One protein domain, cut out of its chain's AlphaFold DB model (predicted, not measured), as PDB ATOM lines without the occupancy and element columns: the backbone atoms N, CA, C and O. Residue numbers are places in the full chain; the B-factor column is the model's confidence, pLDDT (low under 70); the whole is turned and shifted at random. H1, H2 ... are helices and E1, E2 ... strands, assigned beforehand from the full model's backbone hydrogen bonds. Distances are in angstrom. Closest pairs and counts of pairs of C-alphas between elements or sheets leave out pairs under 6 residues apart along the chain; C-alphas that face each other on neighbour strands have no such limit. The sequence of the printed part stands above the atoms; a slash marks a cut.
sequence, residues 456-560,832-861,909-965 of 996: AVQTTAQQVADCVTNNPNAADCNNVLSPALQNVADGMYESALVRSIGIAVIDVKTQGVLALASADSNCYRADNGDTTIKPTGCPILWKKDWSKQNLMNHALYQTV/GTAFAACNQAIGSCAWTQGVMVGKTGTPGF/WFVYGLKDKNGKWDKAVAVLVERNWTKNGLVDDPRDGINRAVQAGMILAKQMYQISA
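What this domain is: This is residues 456 to 560, 832 to 861 and 909 to 965 of the 996 residues of the protein "Transpeptidase domain-containing protein" of Moraxella osloensis (UniProt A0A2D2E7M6). A twisted sheet of five strands has two long helices, H1 and H7, side by side over one face; H6 packs on H7 from outside, with the short H2 farther out. The opposite face has only the short helix H5 over E1, and H3 and the stretch of residues 528 to 547 lie beyond one end of the strands. The printed part has 192 residues, with named elements in the order H1 H2 E1 E2 H3 H4 H5 H6 E3 E4 E5 H7, seven helices and five strands, class mixed. The sheet's order is E2 E1 E5 E4 E3, all antiparallel. The whole is compact, with a radius of gyration of the C-alphas of 16.2 A and spans of 50 by 34 by 31 A.

How they stand to each other: The sheet runs from edge strand E2, residues 513 to 520, through E1, 498 to 507, E5, 921 to 931, and E4, 909 to 915, to edge strand E3, 852 to 857. E1 and E5 are antiparallel at 166 degrees, with N 504 and O 926 within hydrogen-bond range at 3.0 A. E1 and E2 form a hairpin, with N 503 and O 517 at 2.9 A, as do E4 and E5, with N 925 and O 912 at 2.9 A. E4 and E3 have N 911 and O 855 at 3.0 A. H1, residues 456 to 469, runs along the strands at a height over the sheet of 7.2 A. H7, residues 948 to 963, is on the same face and touches H1 at a shallow tilt of 28 degrees, opposite ways, the closest C-alphas being those of Ala 461 and Leu 956, 6.2 A apart. H6, residues 833 to 842, touches H7 at a steep tilt of 52 degrees, with the C-alphas of Ala 841 and Gln 951 closest at 5.1 A. H2, residues 483 to 489, only just touches H6, with 3 pairs of C-alphas within 8 A; the closest, of Leu 485 and Ala 841, are 7.2 A apart. H5, residues 554 to 557, is on the opposite face from H1, over E1, at a height over the sheet of 6.9 A. H3, residues 522 to 527, and H4, residues 548 to 551, only graze the sheet. Every O i to N i+4 pair is within range in H1, H2, H3, H6 and H7; H4 and H5 are too short for one, and their single O i to N i+3 pair is within range in H4 but not in H5.

Where its parts are: H1 begins at C-alpha 456 (-25.053, -33.322, -26.249) and is 20.0 A long. E5, the longest strand, measures 29.7 A, and E1 26.3 A. H7, the longest helix, measures 22.8 A and ends at C-alpha 963 (-20.458, -37.254, -32.001).

The domain as a whole: The C-alphas farthest apart, of Lys 543 and Asn 918, are 50.4 A apart. Residues 561 to 831 and 862 to 908 are not printed; the C-alpha gaps are 23.1 A and 13.0 A. The links H1 to H2, H3 to H4 and E5 to H7 are long. Residues under pLDDT 70 are 475, 545 to 550, 832 to 833, 942 to 945 and 963 to 965.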
ATOM      1  N   ALA A 456     -24.965 -32.944 -24.844       89.31
ATOM      2  CA  ALA A 456     -25.053 -33.322 -26.249       89.31
ATOM      3  C   ALA A 456     -25.945 -34.561 -26.409       89.31
ATOM      4  O   ALA A 456     -26.884 -34.538 -27.201       89.31
ATOM      5  N   VAL A 457     -25.723 -35.606 -25.604       93.56
ATOM      6  CA  VAL A 457     -26.536 -36.837 -25.642       93.56
ATOM      7  C   VAL A 457     -27.998 -36.553 -25.285       93.56
ATOM      8  O   VAL A 457     -28.891 -37.030 -25.985       93.56
ATOM      9  N   GLN A 458     -28.262 -35.749 -24.249       93.69
ATOM     10  CA  GLN A 458     -29.613 -35.338 -23.859       93.69
ATOM     11  C   GLN A 458     -30.288 -34.502 -24.950       93.69
ATOM     12  O   GLN A 458     -31.440 -34.777 -25.280       93.69
ATOM     13  N   THR A 459     -29.595 -33.523 -25.542       91.81
ATOM     14  CA  THR A 459     -30.186 -32.664 -26.583       91.81
ATOM     15  C   THR A 459     -30.464 -33.447 -27.863       91.81
ATOM     16  O   THR A 459     -31.567 -33.357 -28.392       91.81
ATOM     17  N   THR A 460     -29.544 -34.306 -28.315       92.62
ATOM     18  CA  THR A 460     -29.785 -35.198 -29.463       92.62
ATOM     19  C   THR A 460     -30.929 -36.184 -29.191       92.62
ATOM     20  O   THR A 460     -31.785 -36.383 -30.051       92.62
ATOM     21  N   ALA A 461     -31.000 -36.778 -27.995       95.94
ATOM     22  CA  ALA A 461     -32.099 -37.675 -27.633       95.94
ATOM     23  C   ALA A 461     -33.452 -36.944 -27.560       95.94
ATOM     24  O   ALA A 461     -34.462 -37.504 -27.985       95.94
ATOM     25  N   GLN A 462     -33.478 -35.699 -27.072       95.38
ATOM     26  CA  GLN A 462     -34.697 -34.893 -27.003       95.38
ATOM     27  C   GLN A 462     -35.144 -34.410 -28.391       95.38
ATOM     28  O   GLN A 462     -36.307 -34.589 -28.722       95.38
ATOM     29  N   GLN A 463     -34.234 -33.955 -29.259       94.38
ATOM     30  CA  GLN A 463     -34.545 -33.632 -30.662       94.38
ATOM     31  C   GLN A 463     -35.164 -34.825 -31.408       94.38
ATOM     32  O   GLN A 463     -36.147 -34.671 -32.133       94.38
ATOM     33  N   VAL A 464     -34.635 -36.038 -31.200       95.88
ATOM     34  CA  VAL A 464     -35.243 -37.267 -31.739       95.88
ATOM     35  C   VAL A 464     -36.636 -37.499 -31.150       95.88
ATOM     36  O   VAL A 464     -37.551 -37.825 -31.904       95.88
ATOM     37  N   ALA A 465     -36.815 -37.323 -29.838       96.88
ATOM     38  CA  ALA A 465     -38.096 -37.504 -29.161       96.88
ATOM     39  C   ALA A 465     -39.176 -36.524 -29.664       96.88
ATOM     40  O   ALA A 465     -40.271 -36.947 -30.053       96.88
ATOM     41  N   ASP A 466     -38.849 -35.233 -29.711       95.62
ATOM     42  CA  ASP A 466     -39.749 -34.155 -30.119       95.62
ATOM     43  C   ASP A 466     -40.175 -34.317 -31.582       95.62
ATOM     44  O   ASP A 466     -41.366 -34.272 -31.892       95.62
ATOM     45  N   CYS A 467     -39.231 -34.616 -32.482       95.81
ATOM     46  CA  CYS A 467     -39.540 -34.792 -33.898       95.81
ATOM     47  C   CYS A 467     -40.418 -36.017 -34.183       95.81
ATOM     48  O   CYS A 467     -41.356 -35.917 -34.972       95.81
ATOM     49  N   VAL A 468     -40.188 -37.177 -33.547       96.12
ATOM     50  CA  VAL A 468     -41.049 -38.354 -33.806       96.12
ATOM     51  C   VAL A 468     -42.469 -38.199 -33.243       96.12
ATOM     52  O   VAL A 468     -43.377 -38.891 -33.712       96.12
ATOM     53  N   THR A 469     -42.670 -37.300 -32.273       95.94
ATOM     54  CA  THR A 469     -43.981 -36.986 -31.672       95.94
ATOM     55  C   THR A 469     -44.659 -35.741 -32.244       95.94
ATOM     56  O   THR A 469     -45.803 -35.471 -31.875       95.94
ATOM     57  N   ASN A 470     -44.000 -35.014 -33.158       93.62
ATOM     58  CA  ASN A 470     -44.438 -33.699 -33.641       93.62
ATOM     59  C   ASN A 470     -44.737 -32.738 -32.472       93.62
ATOM     60  O   ASN A 470     -45.800 -32.114 -32.385       93.62
ATOM     61  N   ASN A 471     -43.824 -32.702 -31.498       90.12
ATOM     62  CA  ASN A 471     -43.968 -31.867 -30.316       90.12
ATOM     63  C   ASN A 471     -43.798 -30.378 -30.686       90.12
ATOM     64  O   ASN A 471     -42.888 -30.059 -31.449       90.12
ATOM     65  N   PRO A 472     -44.588 -29.442 -30.124       78.06
ATOM     66  CA  PRO A 472     -44.446 -28.009 -30.411       78.06
ATOM     67  C   PRO A 472     -43.071 -27.395 -30.094       78.06
ATOM     68  O   PRO A 472     -42.778 -26.311 -30.587       78.06
ATOM     69  N   ASN A 473     -42.245 -28.062 -29.281       77.75
ATOM     70  CA  ASN A 473     -40.880 -27.634 -28.964       77.75
ATOM     71  C   ASN A 473     -39.829 -28.144 -29.974       77.75
ATOM     72  O   ASN A 473     -38.648 -27.834 -29.827       77.75
ATOM     73  N   ALA A 474     -40.225 -28.943 -30.971       77.44
ATOM     74  CA  ALA A 474     -39.309 -29.490 -31.962       77.44
ATOM     75  C   ALA A 474     -38.691 -28.380 -32.832       77.44
ATOM     76  O   ALA A 474     -39.398 -27.607 -33.481       77.44
ATOM     77  N   ALA A 475     -37.358 -28.346 -32.888       69.00
ATOM     78  CA  ALA A 475     -36.621 -27.620 -33.921       69.00
ATOM     79  C   ALA A 475     -36.773 -28.311 -35.297       69.00
ATOM     80  O   ALA A 475     -37.417 -29.352 -35.406       69.00
ATOM     81  N   ASP A 476     -36.165 -27.752 -36.350       81.81
ATOM     82  CA  ASP A 476     -36.279 -28.253 -37.729       81.81
ATOM     83  C   ASP A 476     -35.998 -29.767 -37.875       81.81
ATOM     84  O   ASP A 476     -34.855 -30.235 -37.932       81.81
ATOM     85  N   CYS A 477     -37.079 -30.536 -38.015       90.50
ATOM     86  CA  CYS A 477     -37.028 -31.988 -38.107       90.50
ATOM     87  C   CYS A 477     -36.508 -32.519 -39.449       90.50
ATOM     88  O   CYS A 477     -36.293 -33.729 -39.550       90.50
ATOM     89  N   ASN A 478     -36.240 -31.678 -40.456       87.00
ATOM     90  CA  ASN A 478     -35.661 -32.129 -41.730       87.00
ATOM     91  C   ASN A 478     -34.279 -32.776 -41.568       87.00
ATOM     92  O   ASN A 478     -33.911 -33.662 -42.337       87.00
ATOM     93  N   ASN A 479     -33.544 -32.388 -40.525       84.94
ATOM     94  CA  ASN A 479     -32.235 -32.945 -40.188       84.94
ATOM     95  C   ASN A 479     -32.311 -34.195 -39.279       84.94
ATOM     96  O   ASN A 479     -31.286 -34.819 -39.000       84.94
ATOM     97  N   VAL A 480     -33.514 -34.578 -38.829       91.19
ATOM     98  CA  VAL A 480     -33.765 -35.693 -37.893       91.19
ATOM     99  C   VAL A 480     -34.581 -36.812 -38.550       91.19
ATOM    100  O   VAL A 480     -34.245 -37.987 -38.409       91.19
ATOM    101  N   LEU A 481     -35.639 -36.463 -39.288       92.06
ATOM    102  CA  LEU A 481     -36.535 -37.393 -39.972       92.06
ATOM    103  C   LEU A 481     -36.343 -37.313 -41.485       92.06
ATOM    104  O   LEU A 481     -36.517 -36.256 -42.093       92.06
ATOM    105  N   SER A 482     -36.068 -38.460 -42.111       90.19
ATOM    106  CA  SER A 482     -36.030 -38.558 -43.572       90.19
ATOM    107  C   SER A 482     -37.392 -38.176 -44.186       90.19
ATOM    108  O   SER A 482     -38.426 -38.440 -43.565       90.19
ATOM    109  N   PRO A 483     -37.450 -37.633 -45.418       90.81
ATOM    110  CA  PRO A 483     -38.723 -37.268 -46.057       90.81
ATOM    111  C   PRO A 483     -39.721 -38.433 -46.150       90.81
ATOM    112  O   PRO A 483     -40.928 -38.244 -46.036       90.81
ATOM    113  N   ALA A 484     -39.224 -39.669 -46.276       90.31
ATOM    114  CA  ALA A 484     -40.052 -40.874 -46.233       90.31
ATOM    115  C   ALA A 484     -40.717 -41.106 -44.862       90.31
ATOM    116  O   ALA A 484     -41.832 -41.623 -44.810       90.31
ATOM    117  N   LEU A 485     -40.066 -40.727 -43.758       92.56
ATOM    118  CA  LEU A 485     -40.664 -40.758 -42.423       92.56
ATOM    119  C   LEU A 485     -41.617 -39.579 -42.184       92.56
ATOM    120  O   LEU A 485     -42.669 -39.796 -41.589       92.56
ATOM    121  N   GLN A 486     -41.308 -38.380 -42.685       92.56
ATOM    122  CA  GLN A 486     -42.216 -37.224 -42.602       92.56
ATOM    123  C   GLN A 486     -43.557 -37.526 -43.298       92.56
ATOM    124  O   GLN A 486     -44.603 -37.497 -42.656       92.56
ATOM    125  N   ASN A 487     -43.517 -38.014 -44.545       93.44
ATOM    126  CA  ASN A 487     -44.704 -38.459 -45.291       93.44
ATOM    127  C   ASN A 487     -45.533 -39.534 -44.552       93.44
ATOM    128  O   ASN A 487     -46.745 -39.636 -44.742       93.44
ATOM    129  N   VAL A 488     -44.897 -40.368 -43.720       92.69
ATOM    130  CA  VAL A 488     -45.592 -41.370 -42.894       92.69
ATOM    131  C   VAL A 488     -46.203 -40.745 -41.639       92.69
ATOM    132  O   VAL A 488     -47.291 -41.161 -41.244       92.69
ATOM    133  N   ALA A 489     -45.552 -39.747 -41.035       93.62
ATOM    134  CA  ALA A 489     -46.109 -38.966 -39.935       93.62
ATOM    135  C   ALA A 489     -47.390 -38.242 -40.381       93.62
ATOM    136  O   ALA A 489     -48.422 -38.373 -39.724       93.62
ATOM    137  N   ASP A 490     -47.372 -37.602 -41.555       93.50
ATOM    138  CA  ASP A 490     -48.540 -36.950 -42.165       93.50
ATOM    139  C   ASP A 490     -49.679 -37.912 -42.535       93.50
ATOM    140  O   ASP A 490     -50.833 -37.495 -42.659       93.50
ATOM    141  N   GLY A 491     -49.405 -39.214 -42.647       93.88
ATOM    142  CA  GLY A 491     -50.428 -40.257 -42.770       93.88
ATOM    143  C   GLY A 491     -51.192 -40.556 -41.469       93.88
ATOM    144  O   GLY A 491     -52.230 -41.227 -41.508       93.88
ATOM    145  N   MET A 492     -50.713 -40.074 -40.318       94.12
ATOM    146  CA  MET A 492     -51.321 -40.266 -38.995       94.12
ATOM    147  C   MET A 492     -52.242 -39.098 -38.621       94.12
ATOM    148  O   MET A 492     -52.119 -38.005 -39.169       94.12
ATOM    149  N   TYR A 493     -53.163 -39.303 -37.669       91.62
ATOM    150  CA  TYR A 493     -54.101 -38.252 -37.216       91.62
ATOM    151  C   TYR A 493     -53.420 -36.965 -36.728       91.62
ATOM    152  O   TYR A 493     -54.033 -35.904 -36.731       91.62
ATOM    153  N   GLU A 494     -52.169 -37.076 -36.294       90.06
ATOM    154  CA  GLU A 494     -51.496 -36.108 -35.422       90.06
ATOM    155  C   GLU A 494     -50.260 -35.475 -36.101       90.06
ATOM    156  O   GLU A 494     -49.480 -34.778 -35.456       90.06
ATOM    157  N   SER A 495     -50.051 -35.778 -37.394       92.69
ATOM    158  CA  SER A 495     -48.809 -35.532 -38.152       92.69
ATOM    159  C   SER A 495     -47.538 -35.987 -37.408       92.69
ATOM    160  O   SER A 495     -46.491 -35.356 -37.486       92.69
ATOM    161  N   ALA A 496     -47.625 -37.104 -36.673       94.25
ATOM    162  CA  ALA A 496     -46.566 -37.644 -35.814       94.25
ATOM    163  C   ALA A 496     -46.358 -39.147 -36.059       94.25
ATOM    164  O   ALA A 496     -47.330 -39.884 -36.227       94.25
ATOM    165  N   LEU A 497     -45.116 -39.640 -36.009       94.69
ATOM    166  CA  LEU A 497     -44.821 -41.077 -36.147       94.69
ATOM    167  C   LEU A 497     -45.326 -41.895 -34.951       94.69
ATOM    168  O   LEU A 497     -45.756 -43.039 -35.108       94.69
ATOM    169  N   VAL A 498     -45.236 -41.322 -33.750       95.94
ATOM    170  CA  VAL A 498     -45.615 -41.940 -32.473       95.94
ATOM    171  C   VAL A 498     -46.325 -40.915 -31.591       95.94
ATOM    172  O   VAL A 498     -46.214 -39.714 -31.808       95.94
ATOM    173  N   ARG A 499     -47.085 -41.396 -30.608       94.44
ATOM    174  CA  ARG A 499     -47.912 -40.561 -29.723       94.44
ATOM    175  C   ARG A 499     -47.180 -40.069 -28.487       94.44
ATOM    176  O   ARG A 499     -47.367 -38.932 -28.073       94.44
ATOM    177  N   SER A 500     -46.328 -40.915 -27.933       95.44
ATOM    178  CA  SER A 500     -45.383 -40.552 -26.887       95.44
ATOM    179  C   SER A 500     -44.117 -41.381 -27.039       95.44
ATOM    180  O   SER A 500     -44.131 -42.452 -27.663       95.44
ATOM    181  N   ILE A 501     -43.015 -40.880 -26.490       97.94
ATOM    182  CA  ILE A 501     -41.713 -41.543 -26.502       97.94
ATOM    183  C   ILE A 501     -40.943 -41.256 -25.213       97.94
ATOM    184  O   ILE A 501     -40.918 -40.127 -24.728       97.94
ATOM    185  N   GLY A 502     -40.274 -42.285 -24.692       97.81
ATOM    186  CA  GLY A 502     -39.252 -42.170 -23.656       97.81
ATOM    187  C   GLY A 502     -37.945 -42.812 -24.113       97.81
ATOM    188  O   GLY A 502     -37.959 -43.914 -24.669       97.81
ATOM    189  N   ILE A 503     -36.821 -42.137 -23.868       98.62
ATOM    190  CA  ILE A 503     -35.465 -42.597 -24.194       98.62
ATOM    191  C   ILE A 503     -34.570 -42.460 -22.958       98.62
ATOM    192  O   ILE A 503     -34.395 -41.359 -22.438       98.62
ATOM    193  N   ALA A 504     -33.957 -43.564 -22.526       98.50
ATOM    194  CA  ALA A 504     -32.994 -43.578 -21.425       98.50
ATOM    195  C   ALA A 504     -31.607 -44.029 -21.910       98.50
ATOM    196  O   ALA A 504     -31.455 -45.167 -22.368       98.50
ATOM    197  N   VAL A 505     -30.596 -43.164 -21.769       98.50
ATOM    198  CA  VAL A 505     -29.191 -43.452 -22.115       98.50
ATOM    199  C   VAL A 505     -28.339 -43.511 -20.848       98.50
ATOM    200  O   VAL A 505     -28.352 -42.580 -20.043       98.50
ATOM    201  N   ILE A 506     -27.569 -44.587 -20.695       98.19
ATOM    202  CA  ILE A 506     -26.662 -44.827 -19.565       98.19
ATOM    203  C   ILE A 506     -25.240 -45.027 -20.091       98.19
ATOM    204  O   ILE A 506     -25.024 -45.743 -21.074       98.19
ATOM    205  N   ASP A 507     -24.257 -44.443 -19.408       95.00
ATOM    206  CA  ASP A 507     -22.847 -44.749 -19.631       95.00
ATOM    207  C   ASP A 507     -22.492 -46.134 -19.072       95.00
ATOM    208  O   ASP A 507     -22.623 -46.387 -17.874       95.00
ATOM    209  N   VAL A 508     -22.006 -47.045 -19.917       94.06
ATOM    210  CA  VAL A 508     -21.729 -48.432 -19.498       94.06
ATOM    211  C   VAL A 508     -20.593 -48.502 -18.473       94.06
ATOM    212  O   VAL A 508     -20.581 -49.416 -17.649       94.06
ATOM    213  N   LYS A 509     -19.646 -47.556 -18.475       88.19
ATOM    214  CA  LYS A 509     -18.478 -47.576 -17.585       88.19
ATOM    215  C   LYS A 509     -18.788 -46.985 -16.210       88.19
ATOM    216  O   LYS A 509     -18.396 -47.580 -15.209       88.19
ATOM    217  N   THR A 510     -19.434 -45.823 -16.140       86.25
ATOM    218  CA  THR A 510     -19.744 -45.165 -14.857       86.25
ATOM    219  C   THR A 510     -21.070 -45.627 -14.265       86.25
ATOM    220  O   THR A 510     -21.206 -45.599 -13.044       86.25
ATOM    221  N   GLN A 511     -22.012 -46.087 -15.100       90.50
ATOM    222  CA  GLN A 511     -23.443 -46.243 -14.798       90.50
ATOM    223  C   GLN A 511     -24.160 -44.898 -14.546       90.50
ATOM    224  O   GLN A 511     -25.244 -44.862 -13.971       90.50
ATOM    225  N   GLY A 512     -23.584 -43.775 -14.979       92.25
ATOM    226  CA  GLY A 512     -24.260 -42.479 -14.940       92.25
ATOM    227  C   GLY A 512     -25.373 -42.383 -15.987       92.25
ATOM    228  O   GLY A 512     -25.208 -42.837 -17.123       92.25
ATOM    229  N   VAL A 513     -26.502 -41.777 -15.619       96.19
ATOM    230  CA  VAL A 513     -27.601 -41.465 -16.544       96.19
ATOM    231  C   VAL A 513     -27.203 -40.264 -17.399       96.19
ATOM    232  O   VAL A 513     -27.100 -39.153 -16.886       96.19
ATOM    233  N   LEU A 514     -26.979 -40.480 -18.696       96.19
ATOM    234  CA  LEU A 514     -26.559 -39.428 -19.628       96.19
ATOM    235  C   LEU A 514     -27.744 -38.682 -20.246       96.19
ATOM    236  O   LEU A 514     -27.622 -37.494 -20.533       96.19
ATOM    237  N   ALA A 515     -28.875 -39.366 -20.448       96.94
ATOM    238  CA  ALA A 515     -30.101 -38.757 -20.959       96.94
ATOM    239  C   ALA A 515     -31.374 -39.454 -20.456       96.94
ATOM    240  O   ALA A 515     -31.424 -40.682 -20.342       96.94
ATOM    241  N   LEU A 516     -32.411 -38.644 -20.235       96.62
ATOM    242  CA  LEU A 516     -33.805 -39.011 -19.970       96.62
ATOM    243  C   LEU A 516     -34.700 -38.138 -20.862       96.62
ATOM    244  O   LEU A 516     -35.362 -37.209 -20.391       96.62
ATOM    245  N   ALA A 517     -34.670 -38.392 -22.168       96.25
ATOM    246  CA  ALA A 517     -35.478 -37.650 -23.129       96.25
ATOM    247  C   ALA A 517     -36.914 -38.193 -23.179       96.25
ATOM    248  O   ALA A 517     -37.142 -39.403 -23.096       96.25
ATOM    249  N   SER A 518     -37.884 -37.291 -23.293       95.56
ATOM    250  CA  SER A 518     -39.310 -37.608 -23.203       95.56
ATOM    251  C   SER A 518     -40.128 -36.593 -23.980       95.56
ATOM    252  O   SER A 518     -39.982 -35.397 -23.741       95.56
ATOM    253  N   ALA A 519     -41.014 -37.055 -24.857       95.06
ATOM    254  CA  ALA A 519     -41.879 -36.176 -25.638       95.06
ATOM    255  C   ALA A 519     -43.251 -36.804 -25.899       95.06
ATOM    256  O   ALA A 519     -43.416 -38.027 -25.849       95.06
ATOM    257  N   ASP A 520     -44.213 -35.936 -26.210       93.25
ATOM    258  CA  ASP A 520     -45.625 -36.256 -26.393       93.25
ATOM    259  C   ASP A 520     -46.231 -35.474 -27.556       93.25
ATOM    260  O   ASP A 520     -45.940 -34.289 -27.741       93.25
ATOM    261  N   SER A 521     -47.147 -36.114 -28.280       93.25
ATOM    262  CA  SER A 521     -48.029 -35.438 -29.223       93.25
ATOM    263  C   SER A 521     -49.142 -34.686 -28.486       93.25
ATOM    264  O   SER A 521     -49.526 -35.010 -27.355       93.25
ATOM    265  N   ASN A 522     -49.743 -33.698 -29.150       91.25
ATOM    266  CA  ASN A 522     -50.862 -32.960 -28.563       91.25
ATOM    267  C   ASN A 522     -52.099 -33.851 -28.320       91.25
ATOM    268  O   ASN A 522     -52.806 -33.655 -27.334       91.25
ATOM    269  N   CYS A 523     -52.353 -34.872 -29.147       89.56
ATOM    270  CA  CYS A 523     -53.466 -35.794 -28.901       89.56
ATOM    271  C   CYS A 523     -53.189 -36.758 -27.738       89.56
ATOM    272  O   CYS A 523     -54.107 -37.059 -26.977       89.56
ATOM    273  N   TYR A 524     -51.939 -37.199 -27.540       90.94
ATOM    274  CA  TYR A 524     -51.577 -37.968 -26.347       90.94
ATOM    275  C   TYR A 524     -51.775 -37.142 -25.070       90.94
ATOM    276  O   TYR A 524     -52.380 -37.627 -24.113       90.94
ATOM    277  N   ARG A 525     -51.342 -35.875 -25.072       88.31
ATOM    278  CA  ARG A 525     -51.572 -34.939 -23.960       88.31
ATOM    279  C   ARG A 525     -53.065 -34.748 -23.662       88.31
ATOM    280  O   ARG A 525     -53.479 -34.853 -22.510       88.31
ATOM    281  N   ALA A 526     -53.891 -34.553 -24.692       85.31
ATOM    282  CA  ALA A 526     -55.333 -34.340 -24.538       85.31
ATOM    283  C   ALA A 526     -56.105 -35.578 -24.027       85.31
ATOM    284  O   ALA A 526     -57.097 -35.412 -23.305       85.31
ATOM    285  N   ASP A 527     -55.659 -36.795 -24.367       83.88
ATOM    286  CA  ASP A 527     -56.185 -38.058 -23.818       83.88
ATOM    287  C   ASP A 527     -55.748 -38.299 -22.362       83.88
ATOM    288  O   ASP A 527     -56.467 -38.946 -21.601       83.88
ATOM    289  N   ASN A 528     -54.598 -37.754 -21.957       83.06
ATOM    290  CA  ASN A 528     -54.060 -37.833 -20.596       83.06
ATOM    291  C   ASN A 528     -54.307 -36.540 -19.784       83.06
ATOM    292  O   ASN A 528     -53.501 -36.147 -18.944       83.06
ATOM    293  N   GLY A 529     -55.446 -35.884 -20.033       75.50
ATOM    294  CA  GLY A 529     -55.998 -34.871 -19.129       75.50
ATOM    295  C   GLY A 529     -55.398 -33.467 -19.231       75.50
ATOM    296  O   GLY A 529     -55.758 -32.607 -18.430       75.50
ATOM    297  N   ASP A 530     -54.531 -33.187 -20.207       82.94
ATOM    298  CA  ASP A 530     -54.013 -31.832 -20.415       82.94
ATOM    299  C   ASP A 530     -55.124 -30.891 -20.927       82.94
ATOM    300  O   ASP A 530     -55.675 -31.079 -22.015       82.94
ATOM    301  N   THR A 531     -55.469 -29.883 -20.122       77.62
ATOM    302  CA  THR A 531     -56.484 -28.862 -20.432       77.62
ATOM    303  C   THR A 531     -55.906 -27.593 -21.055       77.62
ATOM    304  O   THR A 531     -56.674 -26.746 -21.514       77.62
ATOM    305  N   THR A 532     -54.576 -27.444 -21.090       80.12
ATOM    306  CA  THR A 532     -53.903 -26.261 -21.653       80.12
ATOM    307  C   THR A 532     -53.994 -26.216 -23.176       80.12
ATOM    308  O   THR A 532     -53.916 -25.146 -23.777       80.12
ATOM    309  N   ILE A 533     -54.212 -27.373 -23.804       80.44
ATOM    310  CA  ILE A 533     -54.311 -27.547 -25.251       80.44
ATOM    311  C   ILE A 533     -55.724 -27.935 -25.692       80.44
ATOM    312  O   ILE A 533     -56.473 -28.610 -24.986       80.44
ATOM    313  N   LYS A 534     -56.079 -27.536 -26.917       77.62
ATOM    314  CA  LYS A 534     -57.340 -27.897 -27.585       77.62
ATOM    315  C   LYS A 534     -57.059 -28.394 -29.012       77.62
ATOM    316  O   LYS A 534     -57.421 -27.713 -29.970       77.62
ATOM    317  N   PRO A 535     -56.344 -29.522 -29.175       81.38
ATOM    318  CA  PRO A 535     -55.955 -30.007 -30.493       81.38
ATOM    319  C   PRO A 535     -57.176 -30.476 -31.293       81.38
ATOM    320  O   PRO A 535     -58.076 -31.134 -30.769       81.38
ATOM    321  N   THR A 536     -57.197 -30.134 -32.577       80.19
ATOM    322  CA  THR A 536     -58.234 -30.541 -33.528       80.19
ATOM    323  C   THR A 536     -57.895 -31.895 -34.158       80.19
ATOM    324  O   THR A 536     -56.742 -32.311 -34.193       80.19
ATOM    325  N   GLY A 537     -58.909 -32.621 -34.641       82.75
ATOM    326  CA  GLY A 537     -58.723 -33.878 -35.384       82.75
ATOM    327  C   GLY A 537     -58.312 -35.113 -34.566       82.75
ATOM    328  O   GLY A 537     -58.295 -36.209 -35.125       82.75
ATOM    329  N   CYS A 538     -58.027 -34.980 -33.266       86.94
ATOM    330  CA  CYS A 538     -57.632 -36.110 -32.424       86.94
ATOM    331  C   CYS A 538     -58.729 -37.193 -32.332       86.94
ATOM    332  O   CYS A 538     -59.883 -36.870 -32.028       86.94
ATOM    333  N   PRO A 539     -58.393 -38.480 -32.533       86.25
ATOM    334  CA  PRO A 539     -59.342 -39.578 -32.383       86.25
ATOM    335  C   PRO A 539     -59.694 -39.811 -30.908       86.25
ATOM    336  O   PRO A 539     -58.805 -39.947 -30.070       86.25
ATOM    337  N   ILE A 540     -60.989 -39.941 -30.593       78.56
ATOM    338  CA  ILE A 540     -61.428 -40.413 -29.271       78.56
ATOM    339  C   ILE A 540     -61.100 -41.903 -29.168       78.56
ATOM    340  O   ILE A 540     -61.604 -42.710 -29.949       78.56
ATOM    341  N   LEU A 541     -60.263 -42.255 -28.198       79.44
ATOM    342  CA  LEU A 541     -59.736 -43.604 -28.011       79.44
ATOM    343  C   LEU A 541     -60.076 -44.126 -26.620       79.44
ATOM    344  O   LEU A 541     -60.859 -45.061 -26.462       79.44
ATOM    345  N   TRP A 542     -59.483 -43.489 -25.617       77.31
ATOM    346  CA  TRP A 542     -59.491 -43.922 -24.230       77.31
ATOM    347  C   TRP A 542     -60.479 -43.089 -23.413       77.31
ATOM    348  O   TRP A 542     -60.808 -41.957 -23.772       77.31
ATOM    349  N   LYS A 543     -60.917 -43.605 -22.259       74.12
ATOM    350  CA  LYS A 543     -61.457 -42.716 -21.223       74.12
ATOM    351  C   LYS A 543     -60.316 -41.795 -20.780       74.12
ATOM    352  O   LYS A 543     -59.247 -42.310 -20.455       74.12
ATOM    353  N   LYS A 544     -60.544 -40.474 -20.751       73.44
ATOM    354  CA  LYS A 544     -59.512 -39.509 -20.336       73.44
ATOM    355  C   LYS A 544     -58.920 -39.895 -18.984       73.44
ATOM    356  O   LYS A 544     -59.654 -40.026 -18.000       73.44
ATOM    357  N   ASP A 545     -57.607 -40.073 -18.971       69.31
ATOM    358  CA  ASP A 545     -56.830 -40.340 -17.770       69.31
ATOM    359  C   ASP A 545     -56.346 -39.000 -17.213       69.31
ATOM    360  O   ASP A 545     -55.833 -38.175 -17.959       69.31
ATOM    361  N   TRP A 546     -56.549 -38.758 -15.923       69.81
ATOM    362  CA  TRP A 546     -56.164 -37.505 -15.259       69.81
ATOM    363  C   TRP A 546     -54.986 -37.711 -14.296       69.81
ATOM    364  O   TRP A 546     -54.659 -36.833 -13.494       69.81
ATOM    365  N   SER A 547     -54.343 -38.882 -14.343       65.56
ATOM    366  CA  SER A 547     -53.148 -39.165 -13.560       65.56
ATOM    367  C   SER A 547     -51.953 -38.370 -14.095       65.56
ATOM    368  O   SER A 547     -51.471 -38.568 -15.208       65.56
ATOM    369  N   LYS A 548     -51.423 -37.470 -13.255       59.69
ATOM    370  CA  LYS A 548     -50.276 -36.610 -13.601       59.69
ATOM    371  C   LYS A 548     -49.042 -37.401 -14.063       59.69
ATOM    372  O   LYS A 548     -48.223 -36.853 -14.788       59.69
ATOM    373  N   GLN A 549     -48.918 -38.671 -13.664       65.75
ATOM    374  CA  GLN A 549     -47.808 -39.558 -14.029       65.75
ATOM    375  C   GLN A 549     -47.724 -39.842 -15.535       65.75
ATOM    376  O   GLN A 549     -46.613 -39.910 -16.052       65.75
ATOM    377  N   ASN A 550     -48.850 -39.913 -16.256       68.19
ATOM    378  CA  ASN A 550     -48.848 -40.141 -17.709       68.19
ATOM    379  C   ASN A 550     -48.304 -38.940 -18.511       68.19
ATOM    380  O   ASN A 550     -48.069 -39.073 -19.706       68.19
ATOM    381  N   LEU A 551     -48.122 -37.776 -17.872       79.00
ATOM    382  CA  LEU A 551     -47.487 -36.574 -18.438       79.00
ATOM    383  C   LEU A 551     -46.137 -36.254 -17.760       79.00
ATOM    384  O   LEU A 551     -45.588 -35.163 -17.920       79.00
ATOM    385  N   MET A 552     -45.604 -37.180 -16.957       81.75
ATOM    386  CA  MET A 552     -44.227 -37.113 -16.465       81.75
ATOM    387  C   MET A 552     -43.272 -37.768 -17.468       81.75
ATOM    388  O   MET A 552     -43.683 -38.370 -18.452       81.75
ATOM    389  N   ASN A 553     -41.969 -37.650 -17.213       88.44
ATOM    390  CA  ASN A 553     -40.934 -38.153 -18.108       88.44
ATOM    391  C   ASN A 553     -41.074 -39.670 -18.378       88.44
ATOM    392  O   ASN A 553     -40.843 -40.494 -17.483       88.44
ATOM    393  N   HIS A 554     -41.402 -40.039 -19.621       93.25
ATOM    394  CA  HIS A 554     -41.633 -41.424 -20.048       93.25
ATOM    395  C   HIS A 554     -40.410 -42.309 -19.867       93.25
ATOM    396  O   HIS A 554     -40.556 -43.492 -19.566       93.25
ATOM    397  N   ALA A 555     -39.201 -41.753 -19.999       94.81
ATOM    398  CA  ALA A 555     -37.973 -42.514 -19.805       94.81
ATOM    399  C   ALA A 555     -37.830 -43.031 -18.359       94.81
ATOM    400  O   ALA A 555     -37.194 -44.058 -18.117       94.81
ATOM    401  N   LEU A 556     -38.442 -42.335 -17.397       88.94
ATOM    402  CA  LEU A 556     -38.311 -42.604 -15.971       88.94
ATOM    403  C   LEU A 556     -39.538 -43.325 -15.387       88.94
ATOM    404  O   LEU A 556     -39.378 -44.350 -14.717       88.94
ATOM    405  N   TYR A 557     -40.744 -42.815 -15.660       85.81
ATOM    406  CA  TYR A 557     -41.974 -43.200 -14.953       85.81
ATOM    407  C   TYR A 557     -42.916 -44.123 -15.734       85.81
ATOM    408  O   TYR A 557     -43.723 -44.816 -15.110       85.81
ATOM    409  N   GLN A 558     -42.820 -44.192 -17.067       88.31
ATOM    410  CA  GLN A 558     -43.743 -45.014 -17.851       88.31
ATOM    411  C   GLN A 558     -43.403 -46.502 -17.691       88.31
ATOM    412  O   GLN A 558     -42.379 -46.976 -18.185       88.31
ATOM    413  N   THR A 559     -44.260 -47.249 -16.982       89.25
ATOM    414  CA  THR A 559     -44.036 -48.671 -16.661       89.25
ATOM    415  C   THR A 559     -44.972 -49.587 -17.441       89.25
ATOM    416  O   THR A 559     -46.195 -49.553 -17.293       89.25
ATOM    417  N   VAL A 560     -44.397 -50.445 -18.284       90.75
ATOM    418  CA  VAL A 560     -45.161 -51.267 -19.236       90.75
ATOM    419  C   VAL A 560     -44.634 -52.701 -19.282       90.75
ATOM    420  O   VAL A 560     -43.583 -53.018 -18.719       90.75
ATOM    421  N   GLY A 832     -34.926 -59.352 -40.015       63.84
ATOM    422  CA  GLY A 832     -35.516 -58.947 -38.738       63.84
ATOM    423  C   GLY A 832     -36.227 -57.589 -38.799       63.84
ATOM    424  O   GLY A 832     -35.799 -56.672 -39.501       63.84
ATOM    425  N   THR A 833     -37.284 -57.434 -37.999       66.75
ATOM    426  CA  THR A 833     -38.153 -56.236 -37.968       66.75
ATOM    427  C   THR A 833     -37.387 -54.951 -37.619       66.75
ATOM    428  O   THR A 833     -37.738 -53.858 -38.062       66.75
ATOM    429  N   ALA A 834     -36.277 -55.091 -36.886       75.75
ATOM    430  CA  ALA A 834     -35.341 -54.012 -36.604       75.75
ATOM    431  C   ALA A 834     -34.499 -53.592 -37.823       75.75
ATOM    432  O   ALA A 834     -34.277 -52.401 -38.008       75.75
ATOM    433  N   PHE A 835     -34.074 -54.528 -38.679       79.25
ATOM    434  CA  PHE A 835     -33.280 -54.227 -39.877       79.25
ATOM    435  C   PHE A 835     -34.097 -53.426 -40.897       79.25
ATOM    436  O   PHE A 835     -33.629 -52.419 -41.426       79.25
ATOM    437  N   ALA A 836     -35.351 -53.828 -41.130       79.25
ATOM    438  CA  ALA A 836     -36.270 -53.101 -42.006       79.25
ATOM    439  C   ALA A 836     -36.532 -51.671 -41.494       79.25
ATOM    440  O   ALA A 836     -36.358 -50.706 -42.237       79.25
ATOM    441  N   ALA A 837     -36.867 -51.531 -40.206       85.50
ATOM    442  CA  ALA A 837     -37.086 -50.232 -39.572       85.50
ATOM    443  C   ALA A 837     -35.831 -49.337 -39.602       85.50
ATOM    444  O   ALA A 837     -35.926 -48.150 -39.901       85.50
ATOM    445  N   CYS A 838     -34.653 -49.908 -39.342       87.19
ATOM    446  CA  CYS A 838     -33.376 -49.206 -39.378       87.19
ATOM    447  C   CYS A 838     -33.043 -48.663 -40.785       87.19
ATOM    448  O   CYS A 838     -32.729 -47.479 -40.912       87.19
ATOM    449  N   ASN A 839     -33.179 -49.462 -41.853       86.56
ATOM    450  CA  ASN A 839     -32.886 -48.983 -43.213       86.56
ATOM    451  C   ASN A 839     -33.861 -47.866 -43.639       86.56
ATOM    452  O   ASN A 839     -33.437 -46.890 -44.249       86.56
ATOM    453  N   GLN A 840     -35.139 -47.943 -43.244       84.94
ATOM    454  CA  GLN A 840     -36.116 -46.861 -43.465       84.94
ATOM    455  C   GLN A 840     -35.752 -45.554 -42.736       84.94
ATOM    456  O   GLN A 840     -36.041 -44.470 -43.240       84.94
ATOM    457  N   ALA A 841     -35.135 -45.644 -41.555       86.94
ATOM    458  CA  ALA A 841     -34.792 -44.479 -40.744       86.94
ATOM    459  C   ALA A 841     -33.487 -43.798 -41.178       86.94
ATOM    460  O   ALA A 841     -33.430 -42.573 -41.242       86.94
ATOM    461  N   ILE A 842     -32.437 -44.576 -41.469       87.50
ATOM    462  CA  ILE A 842     -31.071 -44.051 -41.662       87.50
ATOM    463  C   ILE A 842     -30.376 -44.505 -42.959       87.50
ATOM    464  O   ILE A 842     -29.172 -44.272 -43.118       87.50
ATOM    465  N   GLY A 843     -31.118 -45.127 -43.880       84.56
ATOM    466  CA  GLY A 843     -30.674 -45.562 -45.208       84.56
ATOM    467  C   GLY A 843     -29.991 -46.931 -45.214       84.56
ATOM    468  O   GLY A 843     -30.448 -47.842 -45.898       84.56
ATOM    469  N   SER A 844     -28.915 -47.088 -44.440       85.12
ATOM    470  CA  SER A 844     -28.153 -48.342 -44.346       85.12
ATOM    471  C   SER A 844     -27.776 -48.678 -42.907       85.12
ATOM    472  O   SER A 844     -27.204 -47.857 -42.187       85.12
ATOM    473  N   CYS A 845     -28.051 -49.917 -42.503       84.00
ATOM    474  CA  CYS A 845     -27.713 -50.452 -41.182       84.00
ATOM    475  C   CYS A 845     -26.308 -51.058 -41.082       84.00
ATOM    476  O   CYS A 845     -25.901 -51.421 -39.980       84.00
ATOM    477  N   ALA A 846     -25.572 -51.199 -42.192       81.31
ATOM    478  CA  ALA A 846     -24.339 -51.998 -42.247       81.31
ATOM    479  C   ALA A 846     -23.282 -51.582 -41.202       81.31
ATOM    480  O   ALA A 846     -22.624 -52.435 -40.613       81.31
ATOM    481  N   TRP A 847     -23.188 -50.284 -40.893       83.38
ATOM    482  CA  TRP A 847     -22.276 -49.732 -39.880       83.38
ATOM    483  C   TRP A 847     -22.502 -50.276 -38.456       83.38
ATOM    484  O   TRP A 847     -21.594 -50.217 -37.631       83.38
ATOM    485  N   THR A 848     -23.692 -50.804 -38.152       84.75
ATOM    486  CA  THR A 848     -24.007 -51.365 -36.826       84.75
ATOM    487  C   THR A 848     -23.380 -52.747 -36.597       84.75
ATOM    488  O   THR A 848     -23.342 -53.224 -35.460       84.75
ATOM    489  N   GLN A 849     -22.848 -53.400 -37.641       82.19
ATOM    490  CA  GLN A 849     -22.235 -54.727 -37.554       82.19
ATOM    491  C   GLN A 849     -21.021 -54.728 -36.613       82.19
ATOM    492  O   GLN A 849     -20.045 -54.014 -36.817       82.19
ATOM    493  N   GLY A 850     -21.084 -55.536 -35.551       80.56
ATOM    494  CA  GLY A 850     -20.031 -55.643 -34.530       80.56
ATOM    495  C   GLY A 850     -19.966 -54.474 -33.534       80.56
ATOM    496  O   GLY A 850     -19.444 -54.667 -32.431       80.56
ATOM    497  N   VAL A 851     -20.530 -53.313 -33.895       87.62
ATOM    498  CA  VAL A 851     -20.612 -52.067 -33.108       87.62
ATOM    499  C   VAL A 851     -21.856 -52.024 -32.210       87.62
ATOM    500  O   VAL A 851     -21.799 -51.459 -31.119       87.62
ATOM    501  N   MET A 852     -22.968 -52.639 -32.633       89.75
ATOM    502  CA  MET A 852     -24.239 -52.655 -31.899       89.75
ATOM    503  C   MET A 852     -24.760 -54.077 -31.651       89.75
ATOM    504  O   MET A 852     -24.604 -54.984 -32.471       89.75
ATOM    505  N   VAL A 853     -25.455 -54.255 -30.528       90.88
ATOM    506  CA  VAL A 853     -26.293 -55.422 -30.213       90.88
ATOM    507  C   VAL A 853     -27.564 -54.939 -29.513       90.88
ATOM    508  O   VAL A 853     -27.517 -53.949 -28.792       90.88
ATOM    509  N   GLY A 854     -28.709 -55.591 -29.713       89.88
ATOM    510  CA  GLY A 854     -29.969 -55.112 -29.139       89.88
ATOM    511  C   GLY A 854     -31.150 -56.044 -29.375       89.88
ATOM    512  O   GLY A 854     -30.994 -57.120 -29.944       89.88
ATOM    513  N   LYS A 855     -32.342 -55.647 -28.920       89.94
ATOM    514  CA  LYS A 855     -33.575 -56.422 -29.075       89.94
ATOM    515  C   LYS A 855     -34.826 -55.542 -29.127       89.94
ATOM    516  O   LYS A 855     -34.984 -54.593 -28.365       89.94
ATOM    517  N   THR A 856     -35.755 -55.911 -30.004       89.38
ATOM    518  CA  THR A 856     -37.124 -55.376 -30.067       89.38
ATOM    519  C   THR A 856     -38.071 -56.082 -29.097       89.38
ATOM    520  O   THR A 856     -38.019 -57.310 -28.947       89.38
ATOM    521  N   GLY A 857     -38.990 -55.326 -28.497       88.19
ATOM    522  CA  GLY A 857     -40.111 -55.853 -27.719       88.19
ATOM    523  C   GLY A 857     -41.441 -55.297 -28.217       88.19
ATOM    524  O   GLY A 857     -41.587 -54.092 -28.377       88.19
ATOM    525  N   THR A 858     -42.421 -56.169 -28.428       85.81
ATOM    526  CA  THR A 858     -43.770 -55.779 -28.857       85.81
ATOM    527  C   THR A 858     -44.770 -56.400 -27.884       85.81
ATOM    528  O   THR A 858     -45.035 -57.602 -27.972       85.81
ATOM    529  N   PRO A 859     -45.256 -55.639 -26.885       84.19
ATOM    530  CA  PRO A 859     -46.329 -56.070 -25.994       84.19
ATOM    531  C   PRO A 859     -47.603 -56.453 -26.754       84.19
ATOM    532  O   PRO A 859     -47.890 -55.933 -27.834       84.19
ATOM    533  N   GLY A 860     -48.384 -57.372 -26.186       77.19
ATOM    534  CA  GLY A 860     -49.598 -57.876 -26.822       77.19
ATOM    535  C   GLY A 860     -50.708 -56.829 -26.860       77.19
ATOM    536  O   GLY A 860     -51.416 -56.650 -25.876       77.19
ATOM    537  N   PHE A 861     -50.911 -56.200 -28.017       81.75
ATOM    538  CA  PHE A 861     -52.046 -55.316 -28.284       81.75
ATOM    539  C   PHE A 861     -52.914 -55.916 -29.397       81.75
ATOM    540  O   PHE A 861     -52.606 -55.781 -30.580       81.75
ATOM    541  N   TRP A 909     -41.070 -51.395 -28.021       94.19
ATOM    542  CA  TRP A 909     -39.751 -51.251 -27.402       94.19
ATOM    543  C   TRP A 909     -38.613 -51.469 -28.396       94.19
ATOM    544  O   TRP A 909     -38.682 -52.360 -29.255       94.19
ATOM    545  N   PHE A 910     -37.501 -50.783 -28.145       94.88
ATOM    546  CA  PHE A 910     -36.174 -51.153 -28.619       94.88
ATOM    547  C   PHE A 910     -35.123 -50.913 -27.521       94.88
ATOM    548  O   PHE A 910     -35.073 -49.835 -26.942       94.88
ATOM    549  N   VAL A 911     -34.282 -51.910 -27.234       96.00
ATOM    550  CA  VAL A 911     -33.112 -51.790 -26.344       96.00
ATOM    551  C   VAL A 911     -31.842 -52.155 -27.103       96.00
ATOM    552  O   VAL A 911     -31.855 -53.117 -27.873       96.00
ATOM    553  N   TYR A 912     -30.753 -51.415 -26.902       95.44
ATOM    554  CA  TYR A 912     -29.459 -51.702 -27.515       95.44
ATOM    555  C   TYR A 912     -28.261 -51.255 -26.672       95.44
ATOM    556  O   TYR A 912     -28.362 -50.444 -25.753       95.44
ATOM    557  N   GLY A 913     -27.107 -51.819 -27.013       95.94
ATOM    558  CA  GLY A 913     -25.786 -51.419 -26.561       95.94
ATOM    559  C   GLY A 913     -24.982 -50.927 -27.754       95.94
ATOM    560  O   GLY A 913     -25.012 -51.553 -28.816       95.94
ATOM    561  N   LEU A 914     -24.275 -49.816 -27.575       94.38
ATOM    562  CA  LEU A 914     -23.408 -49.191 -28.573       94.38
ATOM    563  C   LEU A 914     -21.958 -49.231 -28.081       94.38
ATOM    564  O   LEU A 914     -21.693 -48.988 -26.900       94.38
ATOM    565  N   LYS A 915     -21.022 -49.547 -28.979       93.38
ATOM    566  CA  LYS A 915     -19.583 -49.493 -28.696       93.38
ATOM    567  C   LYS A 915     -18.962 -48.144 -29.018       93.38
ATOM    568  O   LYS A 915     -19.379 -47.462 -29.952       93.38
ATOM    569  N   ASP A 916     -17.893 -47.830 -28.295       90.25
ATOM    570  CA  ASP A 916     -16.943 -46.802 -28.696       90.25
ATOM    571  C   ASP A 916     -16.091 -47.250 -29.901       90.25
ATOM    572  O   ASP A 916     -16.084 -48.411 -30.325       90.25
ATOM    573  N   LYS A 917     -15.297 -46.315 -30.429       85.25
ATOM    574  CA  LYS A 917     -14.330 -46.577 -31.508       85.25
ATOM    575  C   LYS A 917     -13.147 -47.465 -31.090       85.25
ATOM    576  O   LYS A 917     -12.342 -47.823 -31.941       85.25
ATOM    577  N   ASN A 918     -13.029 -47.811 -29.805       86.81
ATOM    578  CA  ASN A 918     -12.024 -48.736 -29.280       86.81
ATOM    579  C   ASN A 918     -12.591 -50.172 -29.142       86.81
ATOM    580  O   ASN A 918     -11.893 -51.067 -28.668       86.81
ATOM    581  N   GLY A 919     -13.852 -50.403 -29.534       88.00
ATOM    582  CA  GLY A 919     -14.511 -51.709 -29.511       88.00
ATOM    583  C   GLY A 919     -15.094 -52.130 -28.156       88.00
ATOM    584  O   GLY A 919     -15.557 -53.270 -28.042       88.00
ATOM    585  N   LYS A 920     -15.106 -51.249 -27.148       92.94
ATOM    586  CA  LYS A 920     -15.719 -51.497 -25.831       92.94
ATOM    587  C   LYS A 920     -17.152 -50.985 -25.795       92.94
ATOM    588  O   LYS A 920     -17.470 -49.998 -26.448       92.94
ATOM    589  N   TRP A 921     -18.020 -51.634 -25.021       95.62
ATOM    590  CA  TRP A 921     -19.383 -51.145 -24.815       95.62
ATOM    591  C   TRP A 921     -19.351 -49.832 -24.033       95.62
ATOM    592  O   TRP A 921     -18.723 -49.757 -22.978       95.62
ATOM    593  N   ASP A 922     -20.022 -48.816 -24.562       95.06
ATOM    594  CA  ASP A 922     -19.900 -47.425 -24.122       95.06
ATOM    595  C   ASP A 922     -21.246 -46.848 -23.671       95.06
ATOM    596  O   ASP A 922     -21.320 -46.163 -22.647       95.06
ATOM    597  N   LYS A 923     -22.335 -47.169 -24.382       97.44
ATOM    598  CA  LYS A 923     -23.690 -46.700 -24.058       97.44
ATOM    599  C   LYS A 923     -24.679 -47.861 -24.031       97.44
ATOM    600  O   LYS A 923     -24.685 -48.689 -24.943       97.44
ATOM    601  N   ALA A 924     -25.523 -47.894 -23.005       98.31
ATOM    602  CA  ALA A 924     -26.752 -48.677 -22.977       98.31
ATOM    603  C   ALA A 924     -27.924 -47.732 -23.252       98.31
ATOM    604  O   ALA A 924     -27.946 -46.608 -22.746       98.31
ATOM    605  N   VAL A 925     -28.868 -48.164 -24.085       98.56
ATOM    606  CA  VAL A 925     -29.991 -47.333 -24.523       98.56
ATOM    607  C   VAL A 925     -31.265 -48.156 -24.560       98.56
ATOM    608  O   VAL A 925     -31.294 -49.248 -25.129       98.56
ATOM    609  N   ALA A 926     -32.345 -47.599 -24.025       98.50
ATOM    610  CA  ALA A 926     -33.693 -48.105 -24.238       98.50
ATOM    611  C   ALA A 926     -34.605 -46.998 -24.779       98.50
ATOM    612  O   ALA A 926     -34.480 -45.834 -24.401       98.50
ATOM    613  N   VAL A 927     -35.520 -47.394 -25.661       98.44
ATOM    614  CA  VAL A 927     -36.535 -46.559 -26.306       98.44
ATOM    615  C   VAL A 927     -37.888 -47.256 -26.175       98.44
ATOM    616  O   VAL A 927     -38.032 -48.423 -26.556       98.44
ATOM    617  N   LEU A 928     -38.883 -46.530 -25.676       98.12
ATOM    618  CA  LEU A 928     -40.290 -46.930 -25.607       98.12
ATOM    619  C   LEU A 928     -41.125 -45.923 -26.391       98.12
ATOM    620  O   LEU A 928     -40.923 -44.725 -26.224       98.12
ATOM    621  N   VAL A 929     -42.076 -46.394 -27.201       96.88
ATOM    622  CA  VAL A 929     -43.022 -45.528 -27.926       96.88
ATOM    623  C   VAL A 929     -44.459 -46.030 -27.824       96.88
ATOM    624  O   VAL A 929     -44.700 -47.235 -27.952       96.88
ATOM    625  N   GLU A 930     -45.425 -45.124 -27.660       94.81
ATOM    626  CA  GLU A 930     -46.841 -45.409 -27.928       94.81
ATOM    627  C   GLU A 930     -47.113 -45.236 -29.426       94.81
ATOM    628  O   GLU A 930     -46.852 -44.175 -29.996       94.81
ATOM    629  N   ARG A 931     -47.619 -46.276 -30.099       93.31
ATOM    630  CA  ARG A 931     -47.924 -46.194 -31.535       93.31
ATOM    631  C   ARG A 931     -49.058 -45.218 -31.828       93.31
ATOM    632  O   ARG A 931     -50.014 -45.126 -31.060       93.31
ATOM    633  N   ASN A 932     -48.960 -44.548 -32.973       93.62
ATOM    634  CA  ASN A 932     -50.011 -43.674 -33.479       93.62
ATOM    635  C   ASN A 932     -51.089 -44.456 -34.263       93.62
ATOM    636  O   ASN A 932     -50.956 -45.659 -34.512       93.62
ATOM    637  N   TRP A 933     -52.152 -43.764 -34.670       93.25
ATOM    638  CA  TRP A 933     -53.180 -44.251 -35.585       93.25
ATOM    639  C   TRP A 933     -53.115 -43.502 -36.921       93.25
ATOM    640  O   TRP A 933     -53.036 -42.273 -36.972       93.25
ATOM    641  N   THR A 934     -53.202 -44.263 -38.010       93.38
ATOM    642  CA  THR A 934     -53.375 -43.738 -39.373       93.38
ATOM    643  C   THR A 934     -54.690 -42.965 -39.490       93.38
ATOM    644  O   THR A 934     -55.668 -43.332 -38.838       93.38
ATOM    645  N   LYS A 935     -54.769 -41.969 -40.382       92.75
ATOM    646  CA  LYS A 935     -56.016 -41.226 -40.692       92.75
ATOM    647  C   LYS A 935     -57.178 -42.135 -41.143       92.75
ATOM    648  O   LYS A 935     -58.337 -41.767 -40.993       92.75
ATOM    649  N   ASN A 936     -56.874 -43.359 -41.588       91.06
ATOM    650  CA  ASN A 936     -57.835 -44.430 -41.891       91.06
ATOM    651  C   ASN A 936     -58.376 -45.162 -40.638       91.06
ATOM    652  O   ASN A 936     -59.045 -46.189 -40.755       91.06
ATOM    653  N   GLY A 937     -58.054 -44.695 -39.429       91.00
ATOM    654  CA  GLY A 937     -58.529 -45.259 -38.168       91.00
ATOM    655  C   GLY A 937     -57.800 -46.520 -37.690       91.00
ATOM    656  O   GLY A 937     -58.185 -47.052 -36.653       91.00
ATOM    657  N   LEU A 938     -56.777 -47.020 -38.391       91.88
ATOM    658  CA  LEU A 938     -56.034 -48.242 -38.034       91.88
ATOM    659  C   LEU A 938     -54.753 -47.910 -37.249       91.88
ATOM    660  O   LEU A 938     -54.037 -46.981 -37.624       91.88
ATOM    661  N   VAL A 939     -54.448 -48.678 -36.194       91.25
ATOM    662  CA  VAL A 939     -53.187 -48.553 -35.433       91.25
ATOM    663  C   VAL A 939     -51.970 -48.782 -36.339       91.25
ATOM    664  O   VAL A 939     -52.001 -49.669 -37.195       91.25
ATOM    665  N   ASP A 940     -50.900 -48.007 -36.149       90.00
ATOM    666  CA  ASP A 940     -49.647 -48.175 -36.889       90.00
ATOM    667  C   ASP A 940     -49.073 -49.592 -36.720       90.00
ATOM    668  O   ASP A 940     -49.161 -50.199 -35.646       90.00
ATOM    669  N   ASP A 941     -48.515 -50.112 -37.816       80.31
ATOM    670  CA  ASP A 941     -47.994 -51.470 -37.990       80.31
ATOM    671  C   ASP A 941     -48.602 -52.533 -37.039       80.31
ATOM    672  O   ASP A 941     -47.996 -52.924 -36.027       80.31
ATOM    673  N   PRO A 942     -49.809 -53.040 -37.346       69.88
ATOM    674  CA  PRO A 942     -50.470 -54.027 -36.501       69.88
ATOM    675  C   PRO A 942     -49.746 -55.382 -36.478       69.88
ATOM    676  O   PRO A 942     -49.944 -56.157 -35.546       69.88
ATOM    677  N   ARG A 943     -48.921 -55.704 -37.485       66.75
ATOM    678  CA  ARG A 943     -48.368 -57.057 -37.707       66.75
ATOM    679  C   ARG A 943     -46.865 -57.181 -37.413       66.75
ATOM    680  O   ARG A 943     -46.268 -58.196 -37.748       66.75
ATOM    681  N   ASP A 944     -46.301 -56.179 -36.742       66.81
ATOM    682  CA  ASP A 944     -44.894 -56.065 -36.332       66.81
ATOM    683  C   ASP A 944     -43.857 -56.059 -37.478       66.81
ATOM    684  O   ASP A 944     -42.719 -56.476 -37.293       66.81
ATOM    685  N   GLY A 945     -44.220 -55.561 -38.666       67.25
ATOM    686  CA  GLY A 945     -43.288 -55.373 -39.785       67.25
ATOM    687  C   GLY A 945     -42.332 -54.176 -39.645       67.25
ATOM    688  O   GLY A 945     -41.254 -54.192 -40.236       67.25
ATOM    689  N   ILE A 946     -42.694 -53.141 -38.872       79.12
ATOM    690  CA  ILE A 946     -41.933 -51.889 -38.692       79.12
ATOM    691  C   ILE A 946     -41.990 -51.453 -37.221       79.12
ATOM    692  O   ILE A 946     -43.049 -51.157 -36.670       79.12
ATOM    693  N   ASN A 947     -40.841 -51.353 -36.551       88.50
ATOM    694  CA  ASN A 947     -40.779 -50.907 -35.157       88.50
ATOM    695  C   ASN A 947     -40.299 -49.445 -35.046       88.50
ATOM    696  O   ASN A 947     -39.124 -49.150 -35.260       88.50
ATOM    697  N   ARG A 948     -41.202 -48.528 -34.667       92.25
ATOM    698  CA  ARG A 948     -40.912 -47.086 -34.520       92.25
ATOM    699  C   ARG A 948     -39.877 -46.762 -33.434       92.25
ATOM    700  O   ARG A 948     -39.087 -45.844 -33.624       92.25
ATOM    701  N   ALA A 949     -39.797 -47.553 -32.358       94.94
ATOM    702  CA  ALA A 949     -38.741 -47.402 -31.353       94.94
ATOM    703  C   ALA A 949     -37.350 -47.735 -31.927       94.94
ATOM    704  O   ALA A 949     -36.359 -47.132 -31.522       94.94
ATOM    705  N   VAL A 950     -37.268 -48.636 -32.919       93.06
ATOM    706  CA  VAL A 950     -36.025 -48.863 -33.679       93.06
ATOM    707  C   VAL A 950     -35.710 -47.679 -34.584       93.06
ATOM    708  O   VAL A 950     -34.550 -47.293 -34.656       93.06
ATOM    709  N   GLN A 951     -36.705 -47.068 -35.236       92.75
ATOM    710  CA  GLN A 951     -36.476 -45.891 -36.088       92.75
ATOM    711  C   GLN A 951     -35.862 -44.737 -35.280       92.75
ATOM    712  O   GLN A 951     -34.758 -44.298 -35.599       92.75
ATOM    713  N   ALA A 952     -36.504 -44.340 -34.177       95.88
ATOM    714  CA  ALA A 952     -35.982 -43.327 -33.257       95.88
ATOM    715  C   ALA A 952     -34.606 -43.718 -32.679       95.88
ATOM    716  O   ALA A 952     -33.646 -42.950 -32.748       95.88
ATOM    717  N   GLY A 953     -34.476 -44.949 -32.168       95.44
ATOM    718  CA  GLY A 953     -33.232 -45.429 -31.568       95.44
ATOM    719  C   GLY A 953     -32.047 -45.487 -32.536       95.44
ATOM    720  O   GLY A 953     -30.923 -45.262 -32.103       95.44
ATOM    721  N   MET A 954     -32.277 -45.746 -33.828       92.88
ATOM    722  CA  MET A 954     -31.229 -45.813 -34.857       92.88
ATOM    723  C   MET A 954     -30.769 -44.440 -35.347       92.88
ATOM    724  O   MET A 954     -29.583 -44.281 -35.638       92.88
ATOM    725  N   ILE A 955     -31.670 -43.452 -35.399       93.75
ATOM    726  CA  ILE A 955     -31.314 -42.047 -35.653       93.75
ATOM    727  C   ILE A 955     -30.365 -41.574 -34.540       93.75
ATOM    728  O   ILE A 955     -29.218 -41.215 -34.821       93.75
ATOM    729  N   LEU A 956     -30.784 -41.737 -33.279       95.50
ATOM    730  CA  LEU A 956     -29.981 -41.403 -32.101       95.50
ATOM    731  C   LEU A 956     -28.646 -42.170 -32.055       95.50
ATOM    732  O   LEU A 956     -27.601 -41.575 -31.802       95.50
ATOM    733  N   ALA A 957     -28.643 -43.479 -32.333       93.69
ATOM    734  CA  ALA A 957     -27.419 -44.283 -32.321       93.69
ATOM    735  C   ALA A 957     -26.384 -43.801 -33.346       93.69
ATOM    736  O   ALA A 957     -25.193 -43.736 -33.039       93.69
ATOM    737  N   LYS A 958     -26.839 -43.460 -34.561       89.94
ATOM    738  CA  LYS A 958     -25.989 -42.939 -35.638       89.94
ATOM    739  C   LYS A 958     -25.377 -41.598 -35.234       89.94
ATOM    740  O   LYS A 958     -24.165 -41.434 -35.351       89.94
ATOM    741  N   GLN A 959     -26.191 -40.693 -34.686       89.69
ATOM    742  CA  GLN A 959     -25.744 -39.388 -34.198       89.69
ATOM    743  C   GLN A 959     -24.728 -39.528 -33.052       89.69
ATOM    744  O   GLN A 959     -23.633 -38.982 -33.156       89.69
ATOM    745  N   MET A 960     -25.006 -40.325 -32.012       90.38
ATOM    746  CA  MET A 960     -24.061 -40.542 -30.901       90.38
ATOM    747  C   MET A 960     -22.719 -41.118 -31.380       90.38
ATOM    748  O   MET A 960     -21.667 -40.594 -31.021       90.38
ATOM    749  N   TYR A 961     -22.739 -42.141 -32.244       85.94
ATOM    750  CA  TYR A 961     -21.516 -42.755 -32.781       85.94
ATOM    751  C   TYR A 961     -20.686 -41.783 -33.648       85.94
ATOM    752  O   TYR A 961     -19.454 -41.878 -33.705       85.94
ATOM    753  N   GLN A 962     -21.343 -40.811 -34.293       79.00
ATOM    754  CA  GLN A 962     -20.694 -39.712 -35.012       79.00
ATOM    755  C   GLN A 962     -20.147 -38.631 -34.062       79.00
ATOM    756  O   GLN A 962     -19.006 -38.207 -34.238       79.00
ATOM    757  N   ILE A 963     -20.887 -38.237 -33.018       66.00
ATOM    758  CA  ILE A 963     -20.458 -37.254 -32.001       66.00
ATOM    759  C   ILE A 963     -19.177 -37.722 -31.284       66.00
ATOM    760  O   ILE A 963     -18.258 -36.925 -31.078       66.00
ATOM    761  N   SER A 964     -19.026 -39.031 -31.037       53.91
ATOM    762  CA  SER A 964     -17.784 -39.656 -30.538       53.91
ATOM    763  C   SER A 964     -16.556 -39.502 -31.463       53.91
ATOM    764  O   SER A 964     -15.494 -40.061 -31.180       53.91
ATOM    765  N   ALA A 965     -16.660 -38.795 -32.595       37.12
ATOM    766  CA  ALA A 965     -15.524 -38.372 -33.412       37.12
ATOM    767  C   ALA A 965     -14.887 -37.047 -32.962       37.12
ATOM    768  O   ALA A 965     -13.697 -36.860 -33.197       37.12
TER     769      ALA A 965